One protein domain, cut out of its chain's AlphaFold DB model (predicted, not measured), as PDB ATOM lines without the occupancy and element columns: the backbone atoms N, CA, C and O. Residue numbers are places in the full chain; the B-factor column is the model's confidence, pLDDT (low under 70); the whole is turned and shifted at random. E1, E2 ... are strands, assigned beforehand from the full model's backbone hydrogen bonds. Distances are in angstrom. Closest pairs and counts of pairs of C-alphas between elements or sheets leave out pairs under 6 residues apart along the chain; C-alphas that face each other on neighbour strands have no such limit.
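This is residues 30 to 81 of the 198 residues of an uncharacterized protein of Micavibrio aeruginosavorus EPB (UniProt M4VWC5). With little regular structure, this is a small sheet of three short strands from which long loops extend, the opening stretch reaching out at one end of the long axis and the closing stretch at the other. The 52 printed residues hold E1, E2 and E3, in sheet order E1 - E2 - E3, antiparallel: an all-strand meander, each strand the antiparallel neighbour of the one before, with 10 residues in named elements and no named helix. The whole is compact, radius of gyration of the C-alphas 10.4 A, spanning 29 by 21 by 15 A.

After residues 30 to 42, E1 is residues 43 to 45, 7.0 A, beginning at C-alpha 43 (-31.285, 41.944, 22.508). E2 is residues 57 to 60, 10.2 A. E3 is residues 65 to 67, 6.8 A, ending at C-alpha 67 (-24.420, 47.487, 26.978).

E1 and E2 form a hairpin at 146 degrees; N 44 and O 58, 2.9 A apart, are within hydrogen-bond range. E2 and E3 form another at 142 degrees; N 59 and O 66 are within range at 2.8 A. E1 and E3 are edge strands.

The C-alphas of Gly 37 and Gly 72, the two farthest apart, are 29.4 A apart. The printed part has no cut. The link E1 to E2 is long, E2 to E3 tight. Mean pLDDT of the printed part is 71.8; residues 49 to 51, 53 to 55 and 69 to 81 are under 70.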
ATOM      1  N   ALA A  30     -31.759  52.893  28.112       83.12
ATOM      2  CA  ALA A  30     -30.376  53.073  28.529       83.12
ATOM      3  C   ALA A  30     -29.827  51.783  29.173       83.12
ATOM      4  O   ALA A  30     -30.600  51.015  29.764       83.12
ATOM      5  N   PRO A  31     -28.505  51.549  29.135       86.00
ATOM      6  CA  PRO A  31     -27.867  50.550  29.985       86.00
ATOM      7  C   PRO A  31     -28.251  50.739  31.464       86.00
ATOM      8  O   PRO A  31     -28.376  51.863  31.949       86.00
ATOM      9  N   GLY A  32     -28.477  49.640  32.180       84.62
ATOM     10  CA  GLY A  32     -28.952  49.607  33.564       84.62
ATOM     11  C   GLY A  32     -30.469  49.756  33.735       84.62
ATOM     12  O   GLY A  32     -30.978  49.560  34.839       84.62
ATOM     13  N   THR A  33     -31.228  50.064  32.677       90.56
ATOM     14  CA  THR A  33     -32.699  50.062  32.762       90.56
ATOM     15  C   THR A  33     -33.237  48.642  32.931       90.56
ATOM     16  O   THR A  33     -32.634  47.673  32.473       90.56
ATOM     17  N   SER A  34     -34.385  48.495  33.600       92.62
ATOM     18  CA  SER A  34     -34.972  47.170  33.824       92.62
ATOM     19  C   SER A  34     -35.371  46.507  32.504       92.62
ATOM     20  O   SER A  34     -36.035  47.119  31.668       92.62
ATOM     21  N   CYS A  35     -35.021  45.229  32.363       92.38
ATOM     22  CA  CYS A  35     -35.511  44.360  31.294       92.38
ATOM     23  C   CYS A  35     -36.540  43.337  31.801       92.38
ATOM     24  O   CYS A  35     -36.745  42.289  31.191       92.38
ATOM     25  N   SER A  36     -37.216  43.640  32.916       92.00
ATOM     26  CA  SER A  36     -38.299  42.801  33.434       92.00
ATOM     27  C   SER A  36     -39.399  42.615  32.379       92.00
ATOM     28  O   SER A  36     -39.877  43.570  31.771       92.00
ATOM     29  N   GLY A  37     -39.762  41.358  32.124       86.25
ATOM     30  CA  GLY A  37     -40.676  40.975  31.039       86.25
ATOM     31  C   GLY A  37     -39.983  40.458  29.775       86.25
ATOM     32  O   GLY A  37     -40.666  39.936  28.896       86.25
ATOM     33  N   PHE A  38     -38.652  40.524  29.705       86.38
ATOM     34  CA  PHE A  38     -37.859  39.920  28.637       86.38
ATOM     35  C   PHE A  38     -37.045  38.727  29.169       86.38
ATOM     36  O   PHE A  38     -36.526  38.790  30.285       86.38
ATOM     37  N   PRO A  39     -36.918  37.625  28.405       78.00
ATOM     38  CA  PRO A  39     -36.000  36.540  28.748       78.00
ATOM     39  C   PRO A  39     -34.542  37.019  28.807       78.00
ATOM     40  O   PRO A  39     -34.140  37.884  28.023       78.00
ATOM     41  N   SER A  40     -33.734  36.412  29.683       81.44
ATOM     42  CA  SER A  40     -32.277  36.609  29.683       81.44
ATOM     43  C   SER A  40     -31.696  36.258  28.303       81.44
ATOM     44  O   SER A  40     -32.127  35.290  27.675       81.44
ATOM     45  N   GLY A  41     -30.773  37.081  27.807       73.00
ATOM     46  CA  GLY A  41     -30.217  37.009  26.454       73.00
ATOM     47  C   GLY A  41     -30.990  37.795  25.388       73.00
ATOM     48  O   GLY A  41     -30.517  37.882  24.256       73.00
ATOM     49  N   SER A  42     -32.147  38.391  25.711       77.06
ATOM     50  CA  SER A  42     -32.861  39.266  24.765       77.06
ATOM     51  C   SER A  42     -31.982  40.441  24.347       77.06
ATOM     52  O   SER A  42     -31.297  41.019  25.191       77.06
ATOM     53  N   THR A  43     -32.036  40.817  23.069       83.69
ATOM     54  CA  THR A  43     -31.285  41.944  22.508       83.69
ATOM     55  C   THR A  43     -32.206  43.118  22.188       83.69
ATOM     56  O   THR A  43     -33.368  42.938  21.814       83.69
ATOM     57  N   ARG A  44     -31.689  44.341  22.313       81.81
ATOM     58  CA  ARG A  44     -32.363  45.558  21.850       81.81
ATOM     59  C   ARG A  44     -31.352  46.519  21.247       81.81
ATOM     60  O   ARG A  44     -30.231  46.615  21.734       81.81
ATOM     61  N   LEU A  45     -31.767  47.227  20.202       80.69
ATOM     62  CA  LEU A  45     -31.013  48.340  19.640       80.69
ATOM     63  C   LEU A  45     -31.484  49.643  20.286       80.69
ATOM     64  O   LEU A  45     -32.693  49.878  20.375       80.69
ATOM     65  N   THR A  46     -30.544  50.466  20.736       79.50
ATOM     66  CA  THR A  46     -30.808  51.829  21.208       79.50
ATOM     67  C   THR A  46     -30.131  52.832  20.287       79.50
ATOM     68  O   THR A  46     -29.106  52.528  19.672       79.50
ATOM     69  N   ALA A  47     -30.720  54.022  20.168       71.38
ATOM     70  CA  ALA A  47     -30.007  55.135  19.571       71.38
ATOM     71  C   ALA A  47     -28.797  55.470  20.447       71.38
ATOM     72  O   ALA A  47     -28.878  55.490  21.678       71.38
ATOM     73  N   ASP A  48     -27.676  55.698  19.783       71.94
ATOM     74  CA  ASP A  48     -26.420  56.030  20.422       71.94
ATOM     75  C   ASP A  48     -26.330  57.546  20.566       71.94
ATOM     76  O   ASP A  48     -26.192  58.279  19.582       71.94
ATOM     77  N   ALA A  49     -26.546  58.024  21.790       66.38
ATOM     78  CA  ALA A  49     -26.771  59.442  22.050       66.38
ATOM     79  C   ALA A  49     -25.528  60.304  21.765       66.38
ATOM     80  O   ALA A  49     -25.666  61.471  21.393       66.38
ATOM     81  N   ASP A  50     -24.333  59.736  21.922       69.69
ATOM     82  CA  ASP A  50     -23.034  60.367  21.674       69.69
ATOM     83  C   ASP A  50     -22.393  59.964  20.333       69.69
ATOM     84  O   ASP A  50     -21.407  60.585  19.935       69.69
ATOM     85  N   GLN A  51     -23.009  59.034  19.595       67.12
ATOM     86  CA  GLN A  51     -22.584  58.565  18.267       67.12
ATOM     87  C   GLN A  51     -21.196  57.895  18.250       67.12
ATOM     88  O   GLN A  51     -20.535  57.877  17.206       67.12
ATOM     89  N   ASP A  52     -20.732  57.354  19.379       71.06
ATOM     90  CA  ASP A  52     -19.464  56.628  19.479       71.06
ATOM     91  C   ASP A  52     -19.552  55.145  19.042       71.06
ATOM     92  O   ASP A  52     -18.533  54.487  18.809       71.06
ATOM     93  N   GLY A  53     -20.769  54.629  18.862       62.12
ATOM     94  CA  GLY A  53     -21.107  53.264  18.469       62.12
ATOM     95  C   GLY A  53     -20.972  52.230  19.592       62.12
ATOM     96  O   GLY A  53     -21.188  51.039  19.350       62.12
ATOM     97  N   GLY A  54     -20.614  52.646  20.806       60.53
ATOM     98  CA  GLY A  54     -20.261  51.786  21.932       60.53
ATOM     99  C   GLY A  54     -21.457  51.203  22.682       60.53
ATOM    100  O   GLY A  54     -21.306  50.181  23.357       60.53
ATOM    101  N   SER A  55     -22.643  51.808  22.548       62.81
ATOM    102  CA  SER A  55     -23.832  51.448  23.336       62.81
ATOM    103  C   SER A  55     -25.040  50.975  22.520       62.81
ATOM    104  O   SER A  55     -26.106  50.733  23.079       62.81
ATOM    105  N   VAL A  56     -24.871  50.771  21.211       75.31
ATOM    106  CA  VAL A  56     -25.977  50.526  20.266       75.31
ATOM    107  C   VAL A  56     -26.753  49.244  20.575       75.31
ATOM    108  O   VAL A  56     -27.965  49.201  20.375       75.31
ATOM    109  N   VAL A  57     -26.081  48.195  21.052       84.06
ATOM    110  CA  VAL A  57     -26.703  46.898  21.343       84.06
ATOM    111  C   VAL A  57     -26.736  46.670  22.853       84.06
ATOM    112  O   VAL A  57     -25.724  46.749  23.549       84.06
ATOM    113  N   LEU A  58     -27.924  46.358  23.359       84.38
ATOM    114  CA  LEU A  58     -28.155  46.004  24.752       84.38
ATOM    115  C   LEU A  58     -28.562  44.542  24.861       84.38
ATOM    116  O   LEU A  58     -29.344  44.059  24.040       84.38
ATOM    117  N   ILE A  59     -28.088  43.866  25.904       85.69
ATOM    118  CA  ILE A  59     -28.454  42.489  26.242       85.69
ATOM    119  C   ILE A  59     -29.059  42.451  27.642       85.69
ATOM    120  O   ILE A  59     -28.468  42.941  28.601       85.69
ATOM    121  N   CYS A  60     -30.249  41.868  27.761       86.31
ATOM    122  CA  CYS A  60     -30.911  41.644  29.041       86.31
ATOM    123  C   CYS A  60     -30.236  40.485  29.787       86.31
ATOM    124  O   CYS A  60     -30.211  39.368  29.276       86.31
ATOM    125  N   ASP A  61     -29.749  40.703  31.008       81.44
ATOM    126  CA  ASP A  61     -29.219  39.618  31.857       81.44
ATOM    127  C   ASP A  61     -30.311  38.846  32.626       81.44
ATOM    128  O   ASP A  61     -30.031  37.854  33.298       81.44
ATOM    129  N   GLY A  62     -31.574  39.257  32.477       84.06
ATOM    130  CA  GLY A  62     -32.736  38.767  33.224       84.06
ATOM    131  C   GLY A  62     -33.269  39.775  34.246       84.06
ATOM    132  O   GLY A  62     -34.367  39.592  34.771       84.06
ATOM    133  N   THR A  63     -32.533  40.856  34.502       88.44
ATOM    134  CA  THR A  63     -32.932  41.940  35.409       88.44
ATOM    135  C   THR A  63     -32.797  43.312  34.753       88.44
ATOM    136  O   THR A  63     -33.752  44.102  34.780       88.44
ATOM    137  N   THR A  64     -31.665  43.572  34.095       92.50
ATOM    138  CA  THR A  64     -31.333  44.855  33.464       92.50
ATOM    139  C   THR A  64     -30.761  44.702  32.059       92.50
ATOM    140  O   THR A  64     -30.164  43.684  31.711       92.50
ATOM    141  N   TRP A  65     -30.953  45.736  31.240       88.88
ATOM    142  CA  TRP A  65     -30.298  45.888  29.946       88.88
ATOM    143  C   TRP A  65     -28.839  46.292  30.144       88.88
ATOM    144  O   TRP A  65     -28.571  47.354  30.692       88.88
ATOM    145  N   ASN A  66     -27.892  45.491  29.672       84.19
ATOM    146  CA  ASN A  66     -26.465  45.796  29.728       84.19
ATOM    147  C   ASN A  66     -25.946  46.155  28.337       84.19
ATOM    148  O   ASN A  66     -26.285  45.481  27.368       84.19
ATOM    149  N   ALA A  67     -25.109  47.190  28.231       80.94
ATOM    150  CA  ALA A  67     -24.420  47.487  26.978       80.94
ATOM    151  C   ALA A  67     -23.448  46.356  26.633       80.94
ATOM    152  O   ALA A  67     -22.635  45.958  27.478       80.94
ATOM    153  N   THR A  68     -23.493  45.877  25.389       71.69
ATOM    154  CA  THR A  68     -22.400  45.079  24.825       71.69
ATOM    155  C   THR A  68     -21.223  46.013  24.606       71.69
ATOM    156  O   THR A  68     -21.132  46.679  23.578       71.69
ATOM    157  N   GLN A  69     -20.364  46.133  25.613       62.31
ATOM    158  CA  GLN A  69     -19.277  47.094  25.565       62.31
ATOM    159  C   GLN A  69     -18.301  46.734  24.434       62.31
ATOM    160  O   GLN A  69     -17.630  45.704  24.484       62.31
ATOM    161  N   SER A  70     -18.191  47.621  23.446       47.94
ATOM    162  CA  SER A  70     -16.952  47.811  22.695       47.94
ATOM    163  C   SER A  70     -15.921  48.348  23.689       47.94
ATOM    164  O   SER A  70     -16.153  49.367  24.329       47.94
ATOM    165  N   THR A  71     -14.833  47.615  23.904       45.66
ATOM    166  CA  THR A  71     -13.735  47.921  24.838       45.66
ATOM    167  C   THR A  71     -13.383  49.415  24.910       45.66
ATOM    168  O   THR A  71     -12.617  49.923  24.097       45.66
ATOM    169  N   GLY A  72     -13.912  50.108  25.923       44.16
ATOM    170  CA  GLY A  72     -13.665  51.528  26.155       44.16
ATOM    171  C   GLY A  72     -14.466  52.069  27.340       44.16
ATOM    172  O   GLY A  72     -15.554  52.590  27.166       44.16
ATOM    173  N   GLY A  73     -13.926  51.958  28.558       40.91
ATOM    174  CA  GLY A  73     -14.372  52.772  29.701       40.91
ATOM    175  C   GLY A  73     -15.305  52.101  30.717       40.91
ATOM    176  O   GLY A  73     -16.513  52.274  30.690       40.91
ATOM    177  N   GLY A  74     -14.718  51.385  31.679       43.84
ATOM    178  CA  GLY A  74     -15.057  51.510  33.107       43.84
ATOM    179  C   GLY A  74     -16.515  51.357  33.561       43.84
ATOM    180  O   GLY A  74     -17.009  52.219  34.280       43.84
ATOM    181  N   GLY A  75     -17.171  50.241  33.251       37.91
ATOM    182  CA  GLY A  75     -18.391  49.804  33.933       37.91
ATOM    183  C   GLY A  75     -18.403  48.282  33.999       37.91
ATOM    184  O   GLY A  75     -18.091  47.637  33.006       37.91
ATOM    185  N   SER A  76     -18.694  47.691  35.162       46.81
ATOM    186  CA  SER A  76     -18.813  46.230  35.307       46.81
ATOM    187  C   SER A  76     -20.058  45.732  34.563       46.81
ATOM    188  O   SER A  76     -21.120  45.578  35.155       46.81
ATOM    189  N   SER A  77     -19.910  45.531  33.255       43.31
ATOM    190  CA  SER A  77     -20.824  44.865  32.327       43.31
ATOM    191  C   SER A  77     -20.054  43.692  31.724       43.31
ATOM    192  O   SER A  77     -18.855  43.822  31.471       43.31
ATOM    193  N   GLY A  78     -20.701  42.539  31.533       48.34
ATOM    194  CA  GLY A  78     -20.079  41.376  30.902       48.34
ATOM    195  C   GLY A  78     -19.572  41.752  29.512       48.34
ATOM    196  O   GLY A  78     -20.359  41.949  28.588       48.34
ATOM    197  N   THR A  79     -18.260  41.906  29.373       45.59
ATOM    198  CA  THR A  79     -17.617  42.237  28.108       45.59
ATOM    199  C   THR A  79     -17.801  41.070  27.149       45.59
ATOM    200  O   THR A  79     -17.254  39.986  27.350       45.59
ATOM    201  N   PHE A  80     -18.556  41.295  26.076       52.88
ATOM    202  CA  PHE A  80     -18.499  40.432  24.905       52.88
ATOM    203  C   PHE A  80     -17.187  40.743  24.201       52.88
ATOM    204  O   PHE A  80     -17.075  41.699  23.438       52.88
ATOM    205  N   THR A  81     -16.156  39.972  24.519       52.19
ATOM    206  CA  THR A  81     -14.887  40.082  23.813       52.19
ATOM    207  C   THR A  81     -15.085  39.513  22.414       52.19
ATOM    208  O   THR A  81     -15.408  38.331  22.268       52.19
TER     209      THR A  81